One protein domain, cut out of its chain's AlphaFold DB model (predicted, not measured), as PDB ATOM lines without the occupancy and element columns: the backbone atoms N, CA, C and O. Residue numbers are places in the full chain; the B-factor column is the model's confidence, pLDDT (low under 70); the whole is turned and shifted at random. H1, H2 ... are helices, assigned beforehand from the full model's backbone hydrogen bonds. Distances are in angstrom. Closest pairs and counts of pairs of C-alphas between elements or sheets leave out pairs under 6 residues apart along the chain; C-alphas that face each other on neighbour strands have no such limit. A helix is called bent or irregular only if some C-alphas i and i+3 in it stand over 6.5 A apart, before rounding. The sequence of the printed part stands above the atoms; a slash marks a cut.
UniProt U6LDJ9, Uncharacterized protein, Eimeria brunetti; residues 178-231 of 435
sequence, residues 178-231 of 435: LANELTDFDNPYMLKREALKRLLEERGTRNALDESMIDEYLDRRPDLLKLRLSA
ATOM      1  N   LEU A 178      39.771  -9.942  -4.401       46.31
ATOM      2  CA  LEU A 178      39.195  -8.856  -5.189       46.31
ATOM      3  C   LEU A 178      38.248  -9.464  -6.240       46.31
ATOM      4  O   LEU A 178      38.443  -9.333  -7.446       46.31
ATOM      5  N   ALA A 179      37.277 -10.219  -5.725       52.53
ATOM      6  CA  ALA A 179      36.349 -11.077  -6.437       52.53
ATOM      7  C   ALA A 179      35.240 -10.222  -7.049       52.53
ATOM      8  O   ALA A 179      34.146 -10.070  -6.489       52.53
ATOM      9  N   ASN A 180      35.594  -9.584  -8.163       58.75
ATOM     10  CA  ASN A 180      34.705  -8.778  -8.971       58.75
ATOM     11  C   ASN A 180      33.636  -9.700  -9.567       58.75
ATOM     12  O   ASN A 180      33.883 -10.462 -10.495       58.75
ATOM     13  N   GLU A 181      32.427  -9.626  -9.023       58.59
ATOM     14  CA  GLU A 181      31.335 -10.562  -9.321       58.59
ATOM     15  C   GLU A 181      31.028 -10.628 -10.829       58.59
ATOM     16  O   GLU A 181      30.677 -11.685 -11.350       58.59
ATOM     17  N   LEU A 182      31.244  -9.507 -11.528       56.09
ATOM     18  CA  LEU A 182      31.077  -9.328 -12.971       56.09
ATOM     19  C   LEU A 182      32.144 -10.033 -13.835       56.09
ATOM     20  O   LEU A 182      31.919 -10.186 -15.032       56.09
ATOM     21  N   THR A 183      33.290 -10.437 -13.274       54.62
ATOM     22  CA  THR A 183      34.303 -11.270 -13.961       54.62
ATOM     23  C   THR A 183      34.263 -12.732 -13.540       54.62
ATOM     24  O   THR A 183      34.708 -13.593 -14.297       54.62
ATOM     25  N   ASP A 184      33.741 -13.014 -12.349       63.38
ATOM     26  CA  ASP A 184      33.893 -14.322 -11.711       63.38
ATOM     27  C   ASP A 184      32.692 -15.250 -11.978       63.38
ATOM     28  O   ASP A 184      32.812 -16.473 -11.866       63.38
ATOM     29  N   PHE A 185      31.535 -14.693 -12.370       70.44
ATOM     30  CA  PHE A 185      30.291 -15.438 -12.581       70.44
ATOM     31  C   PHE A 185      29.636 -15.191 -13.953       70.44
ATOM     32  O   PHE A 185      28.753 -14.347 -14.093       70.44
ATOM     33  N   ASP A 186      29.935 -16.057 -14.932       68.62
ATOM     34  CA  ASP A 186      29.224 -16.144 -16.231       68.62
ATOM     35  C   ASP A 186      27.697 -16.353 -16.093       68.62
ATOM     36  O   ASP A 186      26.925 -16.140 -17.032       68.62
ATOM     37  N   ASN A 187      27.248 -16.865 -14.944       79.75
ATOM     38  CA  ASN A 187      25.864 -17.250 -14.702       79.75
ATOM     39  C   ASN A 187      25.101 -16.118 -13.978       79.75
ATOM     40  O   ASN A 187      25.407 -15.849 -12.813       79.75
ATOM     41  N   PRO A 188      24.054 -15.518 -14.585       83.69
ATOM     42  CA  PRO A 188      23.319 -14.399 -13.990       83.69
ATOM     43  C   PRO A 188      22.602 -14.756 -12.678       83.69
ATOM     44  O   PRO A 188      22.316 -13.861 -11.883       83.69
ATOM     45  N   TYR A 189      22.335 -16.044 -12.416       87.62
ATOM     46  CA  TYR A 189      21.875 -16.500 -11.102       87.62
ATOM     47  C   TYR A 189      22.957 -16.309 -10.034       87.62
ATOM     48  O   TYR A 189      22.680 -15.691  -9.012       87.62
ATOM     49  N   MET A 190      24.178 -16.800 -10.280       84.00
ATOM     50  CA  MET A 190      25.284 -16.718  -9.316       84.00
ATOM     51  C   MET A 190      25.713 -15.270  -9.093       84.00
ATOM     52  O   MET A 190      25.754 -14.830  -7.949       84.00
ATOM     53  N   LEU A 191      25.896 -14.504 -10.176       85.19
ATOM     54  CA  LEU A 191      26.172 -13.065 -10.135       85.19
ATOM     55  C   LEU A 191      25.187 -12.333  -9.209       85.19
ATOM     56  O   LEU A 191      25.590 -11.667  -8.260       85.19
ATOM     57  N   LYS A 192      23.876 -12.488  -9.447       88.62
ATOM     58  CA  LYS A 192      22.848 -11.799  -8.654       88.62
ATOM     59  C   LYS A 192      22.713 -12.364  -7.235       88.62
ATOM     60  O   LYS A 192      22.321 -11.621  -6.337       88.62
ATOM     61  N   ARG A 193      22.993 -13.652  -7.022       91.62
ATOM     62  CA  ARG A 193      22.950 -14.295  -5.702       91.62
ATOM     63  C   ARG A 193      24.059 -13.760  -4.804       91.62
ATOM     64  O   ARG A 193      23.750 -13.295  -3.714       91.62
ATOM     65  N   GLU A 194      25.303 -13.772  -5.273       88.00
ATOM     66  CA  GLU A 194      26.455 -13.370  -4.461       88.00
ATOM     67  C   GLU A 194      26.505 -11.847  -4.249       88.00
ATOM     68  O   GLU A 194      26.732 -11.409  -3.124       88.00
ATOM     69  N   ALA A 195      26.127 -11.041  -5.251       87.69
ATOM     70  CA  ALA A 195      25.940  -9.593  -5.087       87.69
ATOM     71  C   ALA A 195      24.913  -9.248  -3.988       87.69
ATOM     72  O   ALA A 195      25.103  -8.329  -3.189       87.69
ATOM     73  N   LEU A 196      23.801  -9.996  -3.927       91.75
ATOM     74  CA  LEU A 196      22.799  -9.840  -2.869       91.75
ATOM     75  C   LEU A 196      23.267 -10.418  -1.529       91.75
ATOM     76  O   LEU A 196      22.890  -9.869  -0.494       91.75
ATOM     77  N   LYS A 197      24.073 -11.486  -1.534       93.31
ATOM     78  CA  LYS A 197      24.665 -12.076  -0.329       93.31
ATOM     79  C   LYS A 197      25.592 -11.075   0.357       93.31
ATOM     80  O   LYS A 197      25.295 -10.681   1.480       93.31
ATOM     81  N   ARG A 198      26.595 -10.549  -0.352       88.31
ATOM     82  CA  ARG A 198      27.532  -9.555   0.199       88.31
ATOM     83  C   ARG A 198      26.850  -8.266   0.633       88.31
ATOM     84  O   ARG A 198      27.172  -7.737   1.688       88.31
ATOM     85  N   LEU A 199      25.860  -7.775  -0.118       91.06
ATOM     86  CA  LEU A 199      25.097  -6.591   0.296       91.06
ATOM     87  C   LEU A 199      24.354  -6.827   1.623       91.06
ATOM     88  O   LEU A 199      24.274  -5.914   2.447       91.06
ATOM     89  N   LEU A 200      23.835  -8.036   1.854       93.00
ATOM     90  CA  LEU A 200      23.227  -8.404   3.132       93.00
ATOM     91  C   LEU A 200      24.284  -8.568   4.238       93.00
ATOM     92  O   LEU A 200      24.079  -8.003   5.304       93.00
ATOM     93  N   GLU A 201      25.408  -9.238   3.976       91.38
ATOM     94  CA  GLU A 201      26.510  -9.450   4.936       91.38
ATOM     95  C   GLU A 201      27.209  -8.142   5.360       91.38
ATOM     96  O   GLU A 201      27.534  -7.960   6.529       91.38
ATOM     97  N   GLU A 202      27.423  -7.199   4.437       89.94
ATOM     98  CA  GLU A 202      28.089  -5.919   4.728       89.94
ATOM     99  C   GLU A 202      27.161  -4.858   5.341       89.94
ATOM    100  O   GLU A 202      27.631  -3.964   6.051       89.94
ATOM    101  N   ARG A 203      25.870  -4.853   4.973       88.31
ATOM    102  CA  ARG A 203      24.956  -3.713   5.224       88.31
ATOM    103  C   ARG A 203      23.628  -4.086   5.874       88.31
ATOM    104  O   ARG A 203      22.974  -3.203   6.433       88.31
ATOM    105  N   GLY A 204      23.194  -5.337   5.746       81.50
ATOM    106  CA  GLY A 204      21.890  -5.808   6.210       81.50
ATOM    107  C   GLY A 204      21.935  -6.450   7.594       81.50
ATOM    108  O   GLY A 204      21.082  -6.151   8.432       81.50
ATOM    109  N   THR A 205      22.913  -7.318   7.837       91.31
ATOM    110  CA  THR A 205      23.027  -8.096   9.072       91.31
ATOM    111  C   THR A 205      23.568  -7.274  10.235       91.31
ATOM    112  O   THR A 205      24.379  -6.359  10.078       91.31
ATOM    113  N   ARG A 206      23.078  -7.584  11.440       89.38
ATOM    114  CA  ARG A 206      23.566  -7.005  12.704       89.38
ATOM    115  C   ARG A 206      23.836  -8.062  13.771       89.38
ATOM    116  O   ARG A 206      24.487  -7.765  14.766       89.38
ATOM    117  N   ASN A 207      23.322  -9.273  13.569       93.19
ATOM    118  CA  ASN A 207      23.449 -10.416  14.458       93.19
ATOM    119  C   ASN A 207      23.845 -11.657  13.647       93.19
ATOM    120  O   ASN A 207      23.357 -11.844  12.533       93.19
ATOM    121  N   ALA A 208      24.572 -12.587  14.271       91.06
ATOM    122  CA  ALA A 208      24.880 -13.898  13.686       91.06
ATOM    123  C   ALA A 208      23.629 -14.728  13.310       91.06
ATOM    124  O   ALA A 208      23.687 -15.610  12.455       91.06
ATOM    125  N   LEU A 209      22.469 -14.431  13.916       93.38
ATOM    126  CA  LEU A 209      21.187 -14.989  13.477       93.38
ATOM    127  C   LEU A 209      20.820 -14.502  12.069       93.38
ATOM    128  O   LEU A 209      20.447 -15.316  11.232       93.38
ATOM    129  N   ASP A 210      20.955 -13.202  11.802       93.19
ATOM    130  CA  ASP A 210      20.627 -12.608  10.505       93.19
ATOM    131  C   ASP A 210      21.534 -13.202   9.415       93.19
ATOM    132  O   ASP A 210      21.044 -13.604   8.362       93.19
ATOM    133  N   GLU A 211      22.833 -13.340   9.715       90.81
ATOM    134  CA  GLU A 211      23.849 -13.987   8.868       90.81
ATOM    135  C   GLU A 211      23.458 -15.432   8.528       90.81
ATOM    136  O   GLU A 211      23.402 -15.804   7.355       90.81
ATOM    137  N   SER A 212      23.083 -16.228   9.538       93.12
ATOM    138  CA  SER A 212      22.651 -17.621   9.342       93.12
ATOM    139  C   SER A 212      21.384 -17.765   8.485       93.12
ATOM    140  O   SER A 212      21.153 -18.820   7.894       93.12
ATOM    141  N   MET A 213      20.578 -16.704   8.385       95.50
ATOM    142  CA  MET A 213      19.323 -16.681   7.630       95.50
ATOM    143  C   MET A 213      19.479 -16.154   6.193       95.50
ATOM    144  O   MET A 213      18.519 -16.263   5.420       95.50
ATOM    145  N   ILE A 214      20.646 -15.620   5.793       94.81
ATOM    146  CA  ILE A 214      20.849 -15.057   4.444       94.81
ATOM    147  C   ILE A 214      20.604 -16.109   3.360       94.81
ATOM    148  O   ILE A 214      19.813 -15.868   2.446       94.81
ATOM    149  N   ASP A 215      21.246 -17.277   3.445       93.81
ATOM    150  CA  ASP A 215      21.129 -18.295   2.396       93.81
ATOM    151  C   ASP A 215      19.689 -18.840   2.285       93.81
ATOM    152  O   ASP A 215      19.197 -19.015   1.169       93.81
ATOM    153  N   GLU A 216      18.958 -19.002   3.401       95.31
ATOM    154  CA  GLU A 216      17.521 -19.337   3.365       95.31
ATOM    155  C   GLU A 216      16.672 -18.241   2.697       95.31
ATOM    156  O   GLU A 216      15.708 -18.542   1.984       95.31
ATOM    157  N   TYR A 217      16.985 -16.969   2.950       95.69
ATOM    158  CA  TYR A 217      16.270 -15.832   2.373       95.69
ATOM    159  C   TYR A 217      16.514 -15.717   0.861       95.69
ATOM    160  O   TYR A 217      15.562 -15.532   0.094       95.69
ATOM    161  N   LEU A 218      17.764 -15.881   0.416       95.31
ATOM    162  CA  LEU A 218      18.134 -15.855  -1.002       95.31
ATOM    163  C   LEU A 218      17.482 -17.007  -1.775       95.31
ATOM    164  O   LEU A 218      16.882 -16.765  -2.825       95.31
ATOM    165  N   ASP A 219      17.510 -18.231  -1.241       91.38
ATOM    166  CA  ASP A 219      16.913 -19.403  -1.897       91.38
ATOM    167  C   ASP A 219      15.374 -19.324  -1.996       91.38
ATOM    168  O   ASP A 219      14.784 -19.935  -2.889       91.38
ATOM    169  N   ARG A 220      14.709 -18.532  -1.141       94.81
ATOM    170  CA  ARG A 220      13.256 -18.263  -1.212       94.81
ATOM    171  C   ARG A 220      12.880 -17.112  -2.157       94.81
ATOM    172  O   ARG A 220      11.694 -16.925  -2.438       94.81
ATOM    173  N   ARG A 221      13.838 -16.318  -2.650       94.75
ATOM    174  CA  ARG A 221      13.553 -15.078  -3.393       94.75
ATOM    175  C   ARG A 221      13.074 -15.365  -4.831       94.75
ATOM    176  O   ARG A 221      13.816 -15.972  -5.605       94.75
ATOM    177  N   PRO A 222      11.896 -14.866  -5.267       93.50
ATOM    178  CA  PRO A 222      11.312 -15.224  -6.566       93.50
ATOM    179  C   PRO A 222      12.161 -14.786  -7.770       93.50
ATOM    180  O   PRO A 222      12.177 -15.475  -8.789       93.50
ATOM    181  N   ASP A 223      12.902 -13.678  -7.657       92.88
ATOM    182  CA  ASP A 223      13.834 -13.221  -8.698       92.88
ATOM    183  C   ASP A 223      14.950 -14.243  -8.957       92.88
ATOM    184  O   ASP A 223      15.320 -14.492 -10.103       92.88
ATOM    185  N   LEU A 224      15.494 -14.810  -7.876       90.69
ATOM    186  CA  LEU A 224      16.583 -15.779  -7.925       90.69
ATOM    187  C   LEU A 224      16.051 -17.151  -8.335       90.69
ATOM    188  O   LEU A 224      16.675 -17.799  -9.165       90.69
ATOM    189  N   LEU A 225      14.863 -17.554  -7.873       90.19
ATOM    190  CA  LEU A 225      14.204 -18.788  -8.320       90.19
ATOM    191  C   LEU A 225      13.949 -18.811  -9.837       90.19
ATOM    192  O   LEU A 225      14.211 -19.827 -10.476       90.19
ATOM    193  N   LYS A 226      13.516 -17.693 -10.440       91.12
ATOM    194  CA  LYS A 226      13.389 -17.578 -11.907       91.12
ATOM    195  C   LYS A 226      14.736 -17.779 -12.606       91.12
ATOM    196  O   LYS A 226      14.824 -18.571 -13.540       91.12
ATOM    197  N   LEU A 227      15.787 -17.111 -12.125       87.62
ATOM    198  CA  LEU A 227      17.133 -17.238 -12.689       87.62
ATOM    199  C   LEU A 227      17.732 -18.640 -12.482       87.62
ATOM    200  O   LEU A 227      18.432 -19.124 -13.368       87.62
ATOM    201  N   ARG A 228      17.412 -19.320 -11.372       84.50
ATOM    202  CA  ARG A 228      17.849 -20.688 -11.034       84.50
ATOM    203  C   ARG A 228      17.319 -21.744 -12.004       84.50
ATOM    204  O   ARG A 228      17.974 -22.761 -12.188       84.50
ATOM    205  N   LEU A 229      16.168 -21.504 -12.637       80.75
ATOM    206  CA  LEU A 229      15.616 -22.382 -13.677       80.75
ATOM    207  C   LEU A 229      16.297 -22.182 -15.042       80.75
ATOM    208  O   LEU A 229      16.401 -23.128 -15.813       80.75
ATOM    209  N   SER A 230      16.787 -20.972 -15.332       78.12
ATOM    210  CA  SER A 230      17.606 -20.669 -16.522       78.12
ATOM    211  C   SER A 230      19.114 -20.863 -16.312       78.12
ATOM    212  O   SER A 230      19.900 -20.729 -17.251       78.12
ATOM    213  N   ALA A 231      19.538 -21.124 -15.076       78.31
ATOM    214  CA  ALA A 231      20.932 -21.268 -14.698       78.31
ATOM    215  C   ALA A 231      21.530 -22.526 -15.334       78.31
ATOM    216  O   ALA A 231      21.043 -23.636 -15.117       78.31
TER     217      ALA A 231
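This is residues 178 to 231 of the 435 residues of an uncharacterized protein of Eimeria brunetti (UniProt U6LDJ9). A flat helical hairpin has the long helix H2 in its middle; H3 folds back along one side of it, and after a turn H4 goes on along that side beside residues 188 to 193 of H2. The short H1 packs on the other side of H2. The printed part has 54 residues with four named helices, H1 to H4 in order, and no named strand; the class is all helix. It is only just compact, close to loose, with a radius of gyration of the C-alphas of 11.7 A, and spans 32 by 28 by 12 A.

H1, residues 181 to 184, begins with C-alpha 181 at (31.335, -10.562, -9.321). H2, residues 188 to 204, is 22.0 A long and neither bent nor irregular, but only just: C-alphas 201 and 204 are 6.0 A apart. H3, residues 208 to 220, is 19.4 A long and irregular, with C-alphas 212 and 215 7.1 A apart. H4, residues 222 to 230, is 13.0 A long and ends with C-alpha 230 at (17.606, -20.669, -16.522).

H2 is the hub. H1 touches residues 191 to 195 of H2 alone, the closest C-alphas being those of Glu 181 and Leu 191, 5.8 A apart. H2 and H3 form a hairpin and touch, closest at the C-alphas of Glu 201 and Glu 211, 6.6 A, at a shallow tilt of 26 degrees, opposite ways. H4 touches residues 188 to 193 of H2 alone, closest at the C-alphas of Tyr 189 and Leu 227, 5.1 A, at a shallow tilt of 29 degrees, opposite ways. H3 and H4 are close but not clearly touching, at a steep tilt of 55 degrees. H1 is apart from H3 and H4. Every O i to N i+4 pair is within hydrogen-bond range in H2, 7 of 9 in H3 and 4 of 5 in H4; H1 is too short for one.

The two C-alphas farthest apart, those of Asn 207 and Ser 230, are 33.2 A apart. The printed part has no cut, and its three links are tight. The mean pLDDT of the printed part is 84.6; residues 178 to 184 and residue 186 are under 70.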